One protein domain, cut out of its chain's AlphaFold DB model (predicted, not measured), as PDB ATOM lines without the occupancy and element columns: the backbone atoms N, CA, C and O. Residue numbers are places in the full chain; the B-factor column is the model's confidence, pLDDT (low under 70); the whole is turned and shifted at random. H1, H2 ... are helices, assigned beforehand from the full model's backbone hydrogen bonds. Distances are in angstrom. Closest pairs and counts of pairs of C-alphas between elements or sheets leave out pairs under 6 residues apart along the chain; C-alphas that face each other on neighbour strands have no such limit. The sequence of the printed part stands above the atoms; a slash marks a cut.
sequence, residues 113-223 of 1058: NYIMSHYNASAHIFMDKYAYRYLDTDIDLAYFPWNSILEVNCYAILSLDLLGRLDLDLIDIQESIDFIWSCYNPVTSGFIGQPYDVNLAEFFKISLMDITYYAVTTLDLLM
ATOM      1  N   ASN A 113     -32.698 -38.954  11.181       92.25
ATOM      2  CA  ASN A 113     -31.794 -39.796  11.959       92.25
ATOM      3  C   ASN A 113     -30.396 -39.858  11.337       92.25
ATOM      4  O   ASN A 113     -29.410 -39.822  12.068       92.25
ATOM      5  N   TYR A 114     -30.299 -39.911  10.006       94.44
ATOM      6  CA  TYR A 114     -29.025 -39.805   9.300       94.44
ATOM      7  C   TYR A 114     -28.346 -38.454   9.570       94.44
ATOM      8  O   TYR A 114     -27.217 -38.445  10.058       94.44
ATOM      9  N   ILE A 115     -29.041 -37.329   9.368       96.12
ATOM     10  CA  ILE A 115     -28.497 -35.984   9.626       96.12
ATOM     11  C   ILE A 115     -28.000 -35.868  11.074       96.12
ATOM     12  O   ILE A 115     -26.864 -35.467  11.323       96.12
ATOM     13  N   MET A 116     -28.818 -36.290  12.040       94.75
ATOM     14  CA  MET A 116     -28.485 -36.210  13.464       94.75
ATOM     15  C   MET A 116     -27.403 -37.203  13.897       94.75
ATOM     16  O   MET A 116     -26.747 -36.967  14.910       94.75
ATOM     17  N   SER A 117     -27.154 -38.277  13.140       93.38
ATOM     18  CA  SER A 117     -26.024 -39.178  13.409       93.38
ATOM     19  C   SER A 117     -24.662 -38.502  13.210       93.38
ATOM     20  O   SER A 117     -23.675 -38.947  13.793       93.38
ATOM     21  N   HIS A 118     -24.630 -37.391  12.467       95.00
ATOM     22  CA  HIS A 118     -23.451 -36.552  12.269       95.00
ATOM     23  C   HIS A 118     -23.340 -35.395  13.275       95.00
ATOM     24  O   HIS A 118     -22.330 -34.695  13.267       95.00
ATOM     25  N   TYR A 119     -24.334 -35.176  14.147       95.75
ATOM     26  CA  TYR A 119     -24.311 -34.087  15.127       95.75
ATOM     27  C   TYR A 119     -23.510 -34.458  16.381       95.75
ATOM     28  O   TYR A 119     -23.866 -35.370  17.133       95.75
ATOM     29  N   ASN A 120     -22.446 -33.708  16.662       93.94
ATOM     30  CA  ASN A 120     -21.694 -33.811  17.903       93.94
ATOM     31  C   ASN A 120     -22.294 -32.879  18.962       93.94
ATOM     32  O   ASN A 120     -22.014 -31.684  18.987       93.94
ATOM     33  N   ALA A 121     -23.055 -33.449  19.896       89.19
ATOM     34  CA  ALA A 121     -23.736 -32.688  20.943       89.19
ATOM     35  C   ALA A 121     -22.802 -31.927  21.907       89.19
ATOM     36  O   ALA A 121     -23.263 -31.013  22.577       89.19
ATOM     37  N   SER A 122     -21.523 -32.304  22.030       90.06
ATOM     38  CA  SER A 122     -20.561 -31.592  22.892       90.06
ATOM     39  C   SER A 122     -19.858 -30.441  22.181       90.06
ATOM     40  O   SER A 122     -19.462 -29.481  22.833       90.06
ATOM     41  N   ALA A 123     -19.662 -30.562  20.869       89.69
ATOM     42  CA  ALA A 123     -19.044 -29.523  20.050       89.69
ATOM     43  C   ALA A 123     -20.078 -28.622  19.353       89.69
ATOM     44  O   ALA A 123     -19.694 -27.618  18.771       89.69
ATOM     45  N   HIS A 124     -21.362 -28.989  19.405       93.38
ATOM     46  CA  HIS A 124     -22.479 -28.318  18.738       93.38
ATOM     47  C   HIS A 124     -22.315 -28.165  17.218       93.38
ATOM     48  O   HIS A 124     -22.862 -27.243  16.624       93.38
ATOM     49  N   ILE A 125     -21.612 -29.106  16.578       95.06
ATOM     50  CA  ILE A 125     -21.356 -29.106  15.131       95.06
ATOM     51  C   ILE A 125     -21.708 -30.443  14.485       95.06
ATOM     52  O   ILE A 125     -21.658 -31.495  15.125       95.06
ATOM     53  N   PHE A 126     -22.002 -30.402  13.192       97.12
ATOM     54  CA  PHE A 126     -22.124 -31.559  12.318       97.12
ATOM     55  C   PHE A 126     -20.780 -31.910  11.676       97.12
ATOM     56  O   PHE A 126     -20.065 -31.021  11.213       97.12
ATOM     57  N   MET A 127     -20.458 -33.205  11.628       94.81
ATOM     58  CA  MET A 127     -19.256 -33.742  10.987       94.81
ATOM     59  C   MET A 127     -19.589 -35.005  10.180       94.81
ATOM     60  O   MET A 127     -19.940 -36.045  10.744       94.81
ATOM     61  N   ASP A 128     -19.447 -34.928   8.858       93.56
ATOM     62  CA  ASP A 128     -19.444 -36.086   7.958       93.56
ATOM     63  C   ASP A 128     -18.024 -36.378   7.432       93.56
ATOM     64  O   ASP A 128     -17.070 -35.653   7.734       93.56
ATOM     65  N   LYS A 129     -17.849 -37.464   6.663       90.56
ATOM     66  CA  LYS A 129     -16.518 -37.840   6.149       90.56
ATOM     67  C   LYS A 129     -15.919 -36.781   5.212       90.56
ATOM     68  O   LYS A 129     -14.697 -36.663   5.136       90.56
ATOM     69  N   TYR A 130     -16.747 -35.980   4.542       90.69
ATOM     70  CA  TYR A 130     -16.280 -34.921   3.649       90.69
ATOM     71  C   TYR A 130     -15.709 -33.730   4.440       90.69
ATOM     72  O   TYR A 130     -14.657 -33.215   4.059       90.69
ATOM     73  N   ALA A 131     -16.307 -33.373   5.584       92.06
ATOM     74  CA  ALA A 131     -15.733 -32.394   6.517       92.06
ATOM     75  C   ALA A 131     -14.386 -32.858   7.103       92.06
ATOM     76  O   ALA A 131     -13.460 -32.060   7.255       92.06
ATOM     77  N   TYR A 132     -14.242 -34.152   7.407       91.44
ATOM     78  CA  TYR A 132     -12.960 -34.714   7.845       91.44
ATOM     79  C   TYR A 132     -11.902 -34.693   6.736       91.44
ATOM     80  O   TYR A 132     -10.761 -34.317   6.999       91.44
ATOM     81  N   ARG A 133     -12.275 -34.999   5.485       88.81
ATOM     82  CA  ARG A 133     -11.365 -34.868   4.335       88.81
ATOM     83  C   ARG A 133     -10.862 -33.436   4.162       88.81
ATOM     84  O   ARG A 133      -9.691 -33.239   3.858       88.81
ATOM     85  N   TYR A 134     -11.719 -32.435   4.372       87.94
ATOM     86  CA  TYR A 134     -11.301 -31.033   4.324       87.94
ATOM     87  C   TYR A 134     -10.144 -30.750   5.299       87.94
ATOM     88  O   TYR A 134      -9.160 -30.127   4.899       87.94
ATOM     89  N   LEU A 135     -10.203 -31.274   6.529       88.00
ATOM     90  CA  LEU A 135      -9.130 -31.130   7.525       88.00
ATOM     91  C   LEU A 135      -7.823 -31.838   7.138       88.00
ATOM     92  O   LEU A 135      -6.752 -31.408   7.562       88.00
ATOM     93  N   ASP A 136      -7.901 -32.879   6.312       87.31
ATOM     94  CA  ASP A 136      -6.740 -33.610   5.803       87.31
ATOM     95  C   ASP A 136      -6.111 -32.996   4.551       87.31
ATOM     96  O   ASP A 136      -5.111 -33.518   4.064       87.31
ATOM     97  N   THR A 137      -6.645 -31.895   4.021       84.12
ATOM     98  CA  THR A 137      -6.141 -31.296   2.777       84.12
ATOM     99  C   THR A 137      -4.668 -30.886   2.900       84.12
ATOM    100  O   THR A 137      -4.329 -30.026   3.715       84.12
ATOM    101  N   ASP A 138      -3.811 -31.432   2.029       81.69
ATOM    102  CA  ASP A 138      -2.466 -30.904   1.753       81.69
ATOM    103  C   ASP A 138      -2.488 -30.192   0.394       81.69
ATOM    104  O   ASP A 138      -2.516 -30.831  -0.660       81.69
ATOM    105  N   ILE A 139      -2.470 -28.855   0.424       74.19
ATOM    106  CA  ILE A 139      -2.502 -28.022  -0.786       74.19
ATOM    107  C   ILE A 139      -1.281 -28.230  -1.688       74.19
ATOM    108  O   ILE A 139      -1.348 -27.940  -2.881       74.19
ATOM    109  N   ASP A 140      -0.177 -28.744  -1.138       75.25
ATOM    110  CA  ASP A 140       0.994 -29.072  -1.938       75.25
ATOM    111  C   ASP A 140       0.758 -30.305  -2.824       75.25
ATOM    112  O   ASP A 140       1.505 -30.481  -3.781       75.25
ATOM    113  N   LEU A 141      -0.213 -31.171  -2.499       74.00
ATOM    114  CA  LEU A 141      -0.490 -32.429  -3.201       74.00
ATOM    115  C   LEU A 141      -1.659 -32.314  -4.176       74.00
ATOM    116  O   LEU A 141      -1.486 -32.469  -5.385       74.00
ATOM    117  N   ALA A 142      -2.860 -32.106  -3.649       66.62
ATOM    118  CA  ALA A 142      -4.058 -31.976  -4.455       66.62
ATOM    119  C   ALA A 142      -5.153 -31.269  -3.675       66.62
ATOM    120  O   ALA A 142      -5.225 -31.307  -2.447       66.62
ATOM    121  N   TYR A 143      -6.037 -30.651  -4.443       62.84
ATOM    122  CA  TYR A 143      -7.145 -29.895  -3.927       62.84
ATOM    123  C   TYR A 143      -8.466 -30.457  -4.435       62.84
ATOM    124  O   TYR A 143      -8.719 -30.472  -5.640       62.84
ATOM    125  N   PHE A 144      -9.324 -30.885  -3.513       62.44
ATOM    126  CA  PHE A 144     -10.690 -31.285  -3.831       62.44
ATOM    127  C   PHE A 144     -11.659 -30.162  -3.439       62.44
ATOM    128  O   PHE A 144     -11.429 -29.504  -2.422       62.44
ATOM    129  N   PRO A 145     -12.736 -29.937  -4.215       58.75
ATOM    130  CA  PRO A 145     -13.729 -28.917  -3.916       58.75
ATOM    131  C   PRO A 145     -14.241 -29.075  -2.482       58.75
ATOM    132  O   PRO A 145     -14.535 -30.184  -2.017       58.75
ATOM    133  N   TRP A 146     -14.254 -27.952  -1.768       63.56
ATOM    134  CA  TRP A 146     -14.471 -27.890  -0.332       63.56
ATOM    135  C   TRP A 146     -15.923 -28.204   0.012       63.56
ATOM    136  O   TRP A 146     -16.816 -27.413  -0.227       63.56
ATOM    137  N   ASN A 147     -16.145 -29.367   0.619       80.19
ATOM    138  CA  ASN A 147     -17.195 -29.506   1.620       80.19
ATOM    139  C   ASN A 147     -16.538 -29.196   2.957       80.19
ATOM    140  O   ASN A 147     -16.051 -30.090   3.649       80.19
ATOM    141  N   SER A 148     -16.418 -27.905   3.252       90.56
ATOM    142  CA  SER A 148     -15.788 -27.454   4.484       90.56
ATOM    143  C   SER A 148     -16.629 -27.804   5.715       90.56
ATOM    144  O   SER A 148     -17.813 -28.137   5.610       90.56
ATOM    145  N   ILE A 149     -16.038 -27.691   6.910       95.38
ATOM    146  CA  ILE A 149     -16.781 -27.892   8.165       95.38
ATOM    147  C   ILE A 149     -17.966 -26.922   8.224       95.38
ATOM    148  O   ILE A 149     -19.077 -27.327   8.569       95.38
ATOM    149  N   LEU A 150     -17.755 -25.654   7.855       97.19
ATOM    150  CA  LEU A 150     -18.816 -24.651   7.871       97.19
ATOM    151  C   LEU A 150     -19.971 -25.011   6.927       97.19
ATOM    152  O   LEU A 150     -21.132 -24.970   7.333       97.19
ATOM    153  N   GLU A 151     -19.673 -25.400   5.691       95.56
ATOM    154  CA  GLU A 151     -20.710 -25.760   4.721       95.56
ATOM    155  C   GLU A 151     -21.486 -27.004   5.143       95.56
ATOM    156  O   GLU A 151     -22.708 -27.000   5.057       95.56
ATOM    157  N   VAL A 152     -20.815 -28.032   5.670       96.62
ATOM    158  CA  VAL A 152     -21.476 -29.244   6.183       96.62
ATOM    159  C   VAL A 152     -22.480 -28.914   7.292       96.62
ATOM    160  O   VAL A 152     -23.592 -29.446   7.299       96.62
ATOM    161  N   ASN A 153     -22.140 -27.976   8.176       98.06
ATOM    162  CA  ASN A 153     -23.066 -27.474   9.193       98.06
ATOM    163  C   ASN A 153     -24.242 -26.708   8.571       98.06
ATOM    164  O   ASN A 153     -25.392 -26.945   8.944       98.06
ATOM    165  N   CYS A 154     -23.979 -25.846   7.585       98.38
ATOM    166  CA  CYS A 154     -25.026 -25.132   6.855       98.38
ATOM    167  C   CYS A 154     -25.983 -26.108   6.147       98.38
ATOM    168  O   CYS A 154     -27.197 -25.999   6.302       98.38
ATOM    169  N   TYR A 155     -25.464 -27.109   5.430       98.19
ATOM    170  CA  TYR A 155     -26.266 -28.118   4.735       98.19
ATOM    171  C   TYR A 155     -27.154 -28.913   5.695       98.19
ATOM    172  O   TYR A 155     -28.320 -29.157   5.381       98.19
ATOM    173  N   ALA A 156     -26.645 -29.287   6.872       97.94
ATOM    174  CA  ALA A 156     -27.435 -29.978   7.887       97.94
ATOM    175  C   ALA A 156     -28.588 -29.106   8.410       97.94
ATOM    176  O   ALA A 156     -29.732 -29.559   8.439       97.94
ATOM    177  N   ILE A 157     -28.313 -27.847   8.758       98.06
ATOM    178  CA  ILE A 157     -29.318 -26.902   9.271       98.06
ATOM    179  C   ILE A 157     -30.386 -26.620   8.207       98.06
ATOM    180  O   ILE A 157     -31.578 -26.732   8.485       98.06
ATOM    181  N   LEU A 158     -29.977 -26.338   6.969       98.12
ATOM    182  CA  LEU A 158     -30.899 -26.117   5.853       98.12
ATOM    183  C   LEU A 158     -31.726 -27.375   5.530       98.12
ATOM    184  O   LEU A 158     -32.895 -27.276   5.169       98.12
ATOM    185  N   SER A 159     -31.157 -28.571   5.697       98.00
ATOM    186  CA  SER A 159     -31.905 -29.827   5.557       98.00
ATOM    187  C   SER A 159     -32.957 -29.996   6.653       98.00
ATOM    188  O   SER A 159     -34.077 -30.418   6.369       98.00
ATOM    189  N   LEU A 160     -32.621 -29.659   7.903       97.44
ATOM    190  CA  LEU A 160     -33.572 -29.684   9.016       97.44
ATOM    191  C   LEU A 160     -34.695 -28.656   8.825       97.44
ATOM    192  O   LEU A 160     -35.835 -28.950   9.182       97.44
ATOM    193  N   ASP A 161     -34.408 -27.500   8.226       96.56
ATOM    194  CA  ASP A 161     -35.420 -26.505   7.853       96.56
ATOM    195  C   ASP A 161     -36.407 -27.045   6.814       96.56
ATOM    196  O   ASP A 161     -37.615 -27.033   7.048       96.56
ATOM    197  N   LEU A 162     -35.900 -27.623   5.717       97.06
ATOM    198  CA  LEU A 162     -36.729 -28.242   4.671       97.06
ATOM    199  C   LEU A 162     -37.646 -29.344   5.220       97.06
ATOM    200  O   LEU A 162     -38.739 -29.568   4.702       97.06
ATOM    201  N   LEU A 163     -37.210 -30.032   6.274       95.75
ATOM    202  CA  LEU A 163     -37.973 -31.082   6.948       95.75
ATOM    203  C   LEU A 163     -38.890 -30.546   8.062       95.75
ATOM    204  O   LEU A 163     -39.614 -31.328   8.676       95.75
ATOM    205  N   GLY A 164     -38.872 -29.237   8.335       93.06
ATOM    206  CA  GLY A 164     -39.654 -28.601   9.394       93.06
ATOM    207  C   GLY A 164     -39.242 -29.063  10.792       93.06
ATOM    208  O   GLY A 164     -40.100 -29.433  11.589       93.06
ATOM    209  N   ARG A 165     -37.929 -29.142  11.057       91.25
ATOM    210  CA  ARG A 165     -37.348 -29.718  12.285       91.25
ATOM    211  C   ARG A 165     -36.364 -28.807  13.019       91.25
ATOM    212  O   ARG A 165     -35.718 -29.271  13.958       91.25
ATOM    213  N   LEU A 166     -36.250 -27.533  12.639       86.56
ATOM    214  CA  LEU A 166     -35.428 -26.563  13.378       86.56
ATOM    215  C   LEU A 166     -35.983 -26.214  14.773       86.56
ATOM    216  O   LEU A 166     -35.277 -25.624  15.582       86.56
ATOM    217  N   ASP A 167     -37.228 -26.579  15.077       67.50
ATOM    218  CA  ASP A 167     -38.021 -26.080  16.206       67.50
ATOM    219  C   ASP A 167     -38.237 -27.088  17.357       67.50
ATOM    220  O   ASP A 167     -39.138 -26.911  18.177       67.50
ATOM    221  N   LEU A 168     -37.413 -28.140  17.459       61.34
ATOM    222  CA  LEU A 168     -37.666 -29.289  18.351       61.34
ATOM    223  C   LEU A 168     -36.529 -29.635  19.330       61.34
ATOM    224  O   LEU A 168     -36.311 -30.812  19.610       61.34
ATOM    225  N   ASP A 169     -35.784 -28.644  19.833       73.31
ATOM    226  CA  ASP A 169     -34.629 -28.844  20.737       73.31
ATOM    227  C   ASP A 169     -33.577 -29.852  20.196       73.31
ATOM    228  O   ASP A 169     -32.760 -30.377  20.953       73.31
ATOM    229  N   LEU A 170     -33.600 -30.158  18.888       84.56
ATOM    230  CA  LEU A 170     -32.697 -31.132  18.256       84.56
ATOM    231  C   LEU A 170     -31.264 -30.607  18.185       84.56
ATOM    232  O   LEU A 170     -30.313 -31.373  18.325       84.56
ATOM    233  N   ILE A 171     -31.137 -29.303  17.956       92.25
ATOM    234  CA  ILE A 171     -29.882 -28.563  17.939       92.25
ATOM    235  C   ILE A 171     -30.063 -27.268  18.721       92.25
ATOM    236  O   ILE A 171     -31.162 -26.714  18.785       92.25
ATOM    237  N   ASP A 172     -28.971 -26.770  19.291       91.94
ATOM    238  CA  ASP A 172     -28.948 -25.428  19.856       91.94
ATOM    239  C   ASP A 172     -28.721 -24.409  18.728       91.94
ATOM    240  O   ASP A 172     -27.669 -24.377  18.081       91.94
ATOM    241  N   ILE A 173     -29.750 -23.601  18.461       93.12
ATOM    242  CA  ILE A 173     -29.734 -22.593  17.397       93.12
ATOM    243  C   ILE A 173     -28.706 -21.497  17.687       93.12
ATOM    244  O   ILE A 173     -28.050 -21.028  16.759       93.12
ATOM    245  N   GLN A 174     -28.538 -21.094  18.949       94.44
ATOM    246  CA  GLN A 174     -27.581 -20.046  19.289       94.44
ATOM    247  C   GLN A 174     -26.151 -20.559  19.152       94.44
ATOM    248  O   GLN A 174     -25.333 -19.873  18.552       94.44
ATOM    249  N   GLU A 175     -25.866 -21.777  19.615       96.06
ATOM    250  CA  GLU A 175     -24.547 -22.397  19.411       96.06
ATOM    251  C   GLU A 175     -24.241 -22.580  17.915       96.06
ATOM    252  O   GLU A 175     -23.108 -22.390  17.480       96.06
ATOM    253  N   SER A 176     -25.258 -22.870  17.094       96.25
ATOM    254  CA  SER A 176     -25.106 -22.941  15.634       96.25
ATOM    255  C   SER A 176     -24.764 -21.573  15.024       96.25
ATOM    256  O   SER A 176     -23.864 -21.476  14.188       96.25
ATOM    257  N   ILE A 177     -25.445 -20.503  15.457       97.25
ATOM    258  CA  ILE A 177     -25.131 -19.118  15.064       97.25
ATOM    259  C   ILE A 177     -23.701 -18.753  15.489       97.25
ATOM    260  O   ILE A 177     -22.937 -18.214  14.684       97.25
ATOM    261  N   ASP A 178     -23.327 -19.066  16.729       97.69
ATOM    262  CA  ASP A 178     -22.016 -18.757  17.301       97.69
ATOM    263  C   ASP A 178     -20.897 -19.515  16.572       97.69
ATOM    264  O   ASP A 178     -19.855 -18.931  16.261       97.69
ATOM    265  N   PHE A 179     -21.125 -20.783  16.215       98.06
ATOM    266  CA  PHE A 179     -20.208 -21.562  15.386       98.06
ATOM    267  C   PHE A 179     -20.011 -20.927  14.005       98.06
ATOM    268  O   PHE A 179     -18.864 -20.732  13.590       98.06
ATOM    269  N   ILE A 180     -21.092 -20.559  13.304       98.38
ATOM    270  CA  ILE A 180     -20.975 -19.922  11.984       98.38
ATOM    271  C   ILE A 180     -20.160 -18.630  12.106       98.38
ATOM    272  O   ILE A 180     -19.183 -18.455  11.376       98.38
ATOM    273  N   TRP A 181     -20.478 -17.766  13.076       98.00
ATOM    274  CA  TRP A 181     -19.713 -16.539  13.322       98.00
ATOM    275  C   TRP A 181     -18.258 -16.790  13.713       98.00
ATOM    276  O   TRP A 181     -17.395 -15.993  13.350       98.00
ATOM    277  N   SER A 182     -17.945 -17.897  14.388       98.06
ATOM    278  CA  SER A 182     -16.556 -18.255  14.694       98.06
ATOM    279  C   SER A 182     -15.714 -18.512  13.437       98.06
ATOM    280  O   SER A 182     -14.495 -18.366  13.484       98.06
ATOM    281  N   CYS A 183     -16.347 -18.836  12.305       98.06
ATOM    282  CA  CYS A 183     -15.699 -19.042  11.009       98.06
ATOM    283  C   CYS A 183     -15.550 -17.745  10.185       98.06
ATOM    284  O   CYS A 183     -15.023 -17.768   9.071       98.06
ATOM    285  N   TYR A 184     -16.019 -16.604  10.696       97.88
ATOM    286  CA  TYR A 184     -15.829 -15.303  10.059       97.88
ATOM    287  C   TYR A 184     -14.352 -14.891  10.117       97.88
ATOM    288  O   TYR A 184     -13.755 -14.854  11.195       97.88
ATOM    289  N   ASN A 185     -13.753 -14.550   8.974       95.88
ATOM    290  CA  ASN A 185     -12.374 -14.074   8.927       95.88
ATOM    291  C   ASN A 185     -12.329 -12.553   9.173       95.88
ATOM    292  O   ASN A 185     -12.742 -11.775   8.311       95.88
ATOM    293  N   PRO A 186     -11.765 -12.085  10.302       93.00
ATOM    294  CA  PRO A 186     -11.727 -10.663  10.629       93.00
ATOM    295  C   PRO A 186     -10.749  -9.844   9.768       93.00
ATOM    296  O   PRO A 186     -10.728  -8.621   9.892       93.00
ATOM    297  N   VAL A 187      -9.904 -10.481   8.948       91.44
ATOM    298  CA  VAL A 187      -8.921  -9.806   8.081       91.44
ATOM    299  C   VAL A 187      -9.523  -9.450   6.724       91.44
ATOM    300  O   VAL A 187      -9.308  -8.341   6.239       91.44
ATOM    301  N   THR A 188     -10.264 -10.381   6.126       90.06
ATOM    302  CA  THR A 188     -10.814 -10.276   4.763       90.06
ATOM    303  C   THR A 188     -12.316  -9.996   4.754       90.06
ATOM    304  O   THR A 188     -12.861  -9.604   3.728       90.06
ATOM    305  N   SER A 189     -12.991 -10.180   5.895       94.44
ATOM    306  CA  SER A 189     -14.434  -9.990   6.089       94.44
ATOM    307  C   SER A 189     -15.350 -10.994   5.378       94.44
ATOM    308  O   SER A 189     -16.565 -10.834   5.431       94.44
ATOM    309  N   GLY A 190     -14.809 -12.045   4.755       95.06
ATOM    310  CA  GLY A 190     -15.576 -13.215   4.302       95.06
ATOM    311  C   GLY A 190     -15.509 -14.378   5.300       95.06
ATOM    312  O   GLY A 190     -14.712 -14.351   6.238       95.06
ATOM    313  N   PHE A 191     -16.282 -15.441   5.081       96.50
ATOM    314  CA  PHE A 191     -16.192 -16.666   5.890       96.50
ATOM    315  C   PHE A 191     -15.176 -17.655   5.311       96.50
ATOM    316  O   PHE A 191     -15.009 -17.754   4.093       96.50
ATOM    317  N   ILE A 192     -14.511 -18.390   6.200       93.75
ATOM    318  CA  ILE A 192     -13.603 -19.498   5.876       93.75
ATOM    319  C   ILE A 192     -14.238 -20.838   6.271       93.75
ATOM    320  O   ILE A 192     -15.254 -20.877   6.961       93.75
ATOM    321  N   GLY A 193     -13.645 -21.954   5.849       92.25
ATOM    322  CA  GLY A 193     -14.267 -23.275   5.987       92.25
ATOM    323  C   GLY A 193     -14.292 -23.877   7.402       92.25
ATOM    324  O   GLY A 193     -14.810 -24.977   7.585       92.25
ATOM    325  N   GLN A 194     -13.704 -23.208   8.396       94.62
ATOM    326  CA  GLN A 194     -13.617 -23.660   9.793       94.62
ATOM    327  C   GLN A 194     -13.444 -22.465  10.748       94.62
ATOM    328  O   GLN A 194     -13.173 -21.365  10.265       94.62
ATOM    329  N   PRO A 195     -13.548 -22.639  12.081       96.56
ATOM    330  CA  PRO A 195     -13.339 -21.542  13.022       96.56
ATOM    331  C   PRO A 195     -11.996 -20.837  12.810       96.56
ATOM    332  O   PRO A 195     -10.955 -21.482  12.669       96.56
ATOM    333  N   TYR A 196     -12.013 -19.507  12.791       96.38
ATOM    334  CA  TYR A 196     -10.835 -18.699  12.521       96.38
ATOM    335  C   TYR A 196      -9.841 -18.736  13.685       96.38
ATOM    336  O   TYR A 196     -10.146 -18.340  14.810       96.38
ATOM    337  N   ASP A 197      -8.601 -19.125  13.380       94.81
ATOM    338  CA  ASP A 197      -7.437 -18.971  14.252       94.81
ATOM    339  C   ASP A 197      -6.282 -18.350  13.448       94.81
ATOM    340  O   ASP A 197      -6.009 -18.722  12.305       94.81
ATOM    341  N   VAL A 198      -5.572 -17.392  14.052       93.25
ATOM    342  CA  VAL A 198      -4.421 -16.712  13.430       93.25
ATOM    343  C   VAL A 198      -3.286 -17.677  13.055       93.25
ATOM    344  O   VAL A 198      -2.492 -17.380  12.161       93.25
ATOM    345  N   ASN A 199      -3.211 -18.826  13.728       94.12
ATOM    346  CA  ASN A 199      -2.209 -19.866  13.529       94.12
ATOM    347  C   ASN A 199      -2.628 -20.925  12.499       94.12
ATOM    348  O   ASN A 199      -1.847 -21.844  12.252       94.12
ATOM    349  N   LEU A 200      -3.824 -20.821  11.899       89.88
ATOM    350  CA  LEU A 200      -4.193 -21.677  10.771       89.88
ATOM    351  C   LEU A 200      -3.183 -21.518   9.629       89.88
ATOM    352  O   LEU A 200      -2.656 -20.425   9.379       89.88
ATOM    353  N   ALA A 201      -2.949 -22.616   8.907       85.31
ATOM    354  CA  ALA A 201      -2.208 -22.575   7.655       85.31
ATOM    355  C   ALA A 201      -2.862 -21.573   6.689       85.31
ATOM    356  O   ALA A 201      -4.080 -21.407   6.690       85.31
ATOM    357  N   GLU A 202      -2.050 -20.894   5.873       83.75
ATOM    358  CA  GLU A 202      -2.511 -19.758   5.061       83.75
ATOM    359  C   GLU A 202      -3.716 -20.104   4.183       83.75
ATOM    360  O   GLU A 202      -4.679 -19.347   4.140       83.75
ATOM    361  N   PHE A 203      -3.710 -21.290   3.574       80.25
ATOM    362  CA  PHE A 203      -4.786 -21.735   2.695       80.25
ATOM    363  C   PHE A 203      -6.130 -21.939   3.413       80.25
ATOM    364  O   PHE A 203      -7.174 -21.690   2.822       80.25
ATOM    365  N   PHE A 204      -6.124 -22.318   4.695       86.75
ATOM    366  CA  PHE A 204      -7.344 -22.450   5.498       86.75
ATOM    367  C   PHE A 204      -7.914 -21.103   5.962       86.75
ATOM    368  O   PHE A 204      -9.028 -21.061   6.481       86.75
ATOM    369  N   LYS A 205      -7.165 -20.007   5.795       89.06
ATOM    370  CA  LYS A 205      -7.619 -18.645   6.105       89.06
ATOM    371  C   LYS A 205      -8.205 -17.928   4.888       89.06
ATOM    372  O   LYS A 205      -8.666 -16.799   5.027       89.06
ATOM    373  N   ILE A 206      -8.194 -18.550   3.711       86.69
ATOM    374  CA  ILE A 206      -8.735 -17.940   2.496       86.69
ATOM    375  C   ILE A 206     -10.259 -17.962   2.573       86.69
ATOM    376  O   ILE A 206     -10.873 -19.029   2.563       86.69
ATOM    377  N   SER A 207     -10.872 -16.781   2.649       90.50
ATOM    378  CA  SER A 207     -12.326 -16.673   2.568       90.50
ATOM    379  C   SER A 207     -12.781 -16.942   1.140       90.50
ATOM    380  O   SER A 207     -12.239 -16.338   0.208       90.50
ATOM    381  N   LEU A 208     -13.781 -17.809   0.983       88.94
ATOM    382  CA  LEU A 208     -14.414 -18.071  -0.307       88.94
ATOM    383  C   LEU A 208     -15.880 -17.660  -0.319       88.94
ATOM    384  O   LEU A 208     -16.569 -17.665   0.707       88.94
ATOM    385  N   MET A 209     -16.361 -17.345  -1.516       91.81
ATOM    386  CA  MET A 209     -17.717 -16.870  -1.717       91.81
ATOM    387  C   MET A 209     -18.784 -17.969  -1.618       91.81
ATOM    388  O   MET A 209     -19.868 -17.686  -1.124       91.81
ATOM    389  N   ASP A 210     -18.509 -19.203  -2.032       88.88
ATOM    390  CA  ASP A 210     -19.398 -20.356  -1.806       88.88
ATOM    391  C   ASP A 210     -19.640 -20.602  -0.310       88.88
ATOM    392  O   ASP A 210     -20.791 -20.606   0.137       88.88
ATOM    393  N   ILE A 211     -18.566 -20.676   0.480       92.19
ATOM    394  CA  ILE A 211     -18.631 -20.794   1.944       92.19
ATOM    395  C   ILE A 211     -19.396 -19.608   2.550       92.19
ATOM    396  O   ILE A 211     -20.308 -19.784   3.359       92.19
ATOM    397  N   THR A 212     -19.052 -18.386   2.132       96.31
ATOM    398  CA  THR A 212     -19.702 -17.154   2.605       96.31
ATOM    399  C   THR A 212     -21.191 -17.133   2.270       96.31
ATOM    400  O   THR A 212     -21.999 -16.745   3.111       96.31
ATOM    401  N   TYR A 213     -21.581 -17.580   1.076       96.69
ATOM    402  CA  TYR A 213     -22.974 -17.634   0.650       96.69
ATOM    403  C   TYR A 213     -23.799 -18.584   1.519       96.69
ATOM    404  O   TYR A 213     -24.871 -18.196   1.988       96.69
ATOM    405  N   TYR A 214     -23.310 -19.801   1.781       97.25
ATOM    406  CA  TYR A 214     -24.030 -20.747   2.640       97.25
ATOM    407  C   TYR A 214     -24.073 -20.291   4.101       97.25
ATOM    408  O   TYR A 214     -25.121 -20.422   4.737       97.25
ATOM    409  N   ALA A 215     -22.997 -19.680   4.608       98.31
ATOM    410  CA  ALA A 215     -22.972 -19.083   5.941       98.31
ATOM    411  C   ALA A 215     -24.013 -17.963   6.082       98.31
ATOM    412  O   ALA A 215     -24.830 -17.994   6.999       98.31
ATOM    413  N   VAL A 216     -24.042 -17.009   5.143       98.56
ATOM    414  CA  VAL A 216     -25.007 -15.898   5.154       98.56
ATOM    415  C   VAL A 216     -26.434 -16.400   4.965       98.56
ATOM    416  O   VAL A 216     -27.316 -15.958   5.689       98.56
ATOM    417  N   THR A 217     -26.669 -17.344   4.051       98.19
ATOM    418  CA  THR A 217     -28.000 -17.938   3.832       98.19
ATOM    419  C   THR A 217     -28.523 -18.608   5.103       98.19
ATOM    420  O   THR A 217     -29.680 -18.428   5.475       98.19
ATOM    421  N   THR A 218     -27.660 -19.346   5.801       98.38
ATOM    422  CA  THR A 218     -28.032 -20.040   7.038       98.38
ATOM    423  C   THR A 218     -28.217 -19.060   8.195       98.38
ATOM    424  O   THR A 218     -29.196 -19.163   8.926       98.38
ATOM    425  N   LEU A 219     -27.336 -18.066   8.349       98.44
ATOM    426  CA  LEU A 219     -27.502 -17.008   9.352       98.44
ATOM    427  C   LEU A 219     -28.783 -16.212   9.127       98.44
ATOM    428  O   LEU A 219     -29.502 -15.953  10.082       98.44
ATOM    429  N   ASP A 220     -29.093 -15.858   7.880       97.88
ATOM    430  CA  ASP A 220     -30.315 -15.136   7.533       97.88
ATOM    431  C   ASP A 220     -31.561 -15.913   7.974       97.88
ATOM    432  O   ASP A 220     -32.440 -15.345   8.618       97.88
ATOM    433  N   LEU A 221     -31.592 -17.229   7.740       96.88
ATOM    434  CA  LEU A 221     -32.636 -18.118   8.252       96.88
ATOM    435  C   LEU A 221     -32.690 -18.120   9.792       96.88
ATOM    436  O   LEU A 221     -33.732 -17.827  10.379       96.88
ATOM    437  N   LEU A 222     -31.571 -18.422  10.460       95.75
ATOM    438  CA  LEU A 222     -31.522 -18.588  11.920       95.75
ATOM    439  C   LEU A 222     -31.766 -17.281  12.690       95.75
ATOM    440  O   LEU A 222     -32.284 -17.291  13.808       95.75
ATOM    441  N   MET A 223     -31.426 -16.144  12.088       94.75
ATOM    442  CA  MET A 223     -31.633 -14.803  12.636       94.75
ATOM    443  C   MET A 223     -32.987 -14.204  12.225       94.75
ATOM    444  O   MET A 223     -33.225 -13.018  12.446       94.75
TER     445      MET A 223
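AT A GLANCE: This is residues 113 to 223 of the 1058 residues of an uncharacterized protein of Candidatus Lokiarchaeota archaeon (UniProt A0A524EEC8). H3, H4 and H6 form an up-and-down bundle, each running against the one before, with H2 folded onto one end of H3. Long loops and tiny H5 extend one end. The 111 printed residues have helices H1 to H6, under half of the residues, and no named strand: all helix, compact, radius of gyration 13.7 A, spans 43 by 27 by 23 A.

HOW THE PARTS SIT: H1, residues 113 to 117, touches no helix. H2, residues 129 to 135, and H3, residues 149 to 162, form a helical hairpin; closest C-alphas Ala 131 and Ile 149, 4.9 A. H6, residues 209 to 222, touches H3, closest C-alphas Cys 154 and Thr 218, 5.9 A, and H4, residues 173 to 182. Every O i to N i+4 pair is within hydrogen-bond range in these five; H5, residues 202 to 205, is too short.

IN THESE COORDINATES: H3 spans 20.3 A, H6 19.5 A. C-alpha 113 is at (-31.794, -39.796, 11.959), C-alpha 222 at (-31.522, -18.588, 11.920).

THE WHOLE: The printed part has no cut. H1 to H2, H2 to H3 and H4 to H5 are long links. Residues 142 to 146 and 167 to 168 are under pLDDT 70.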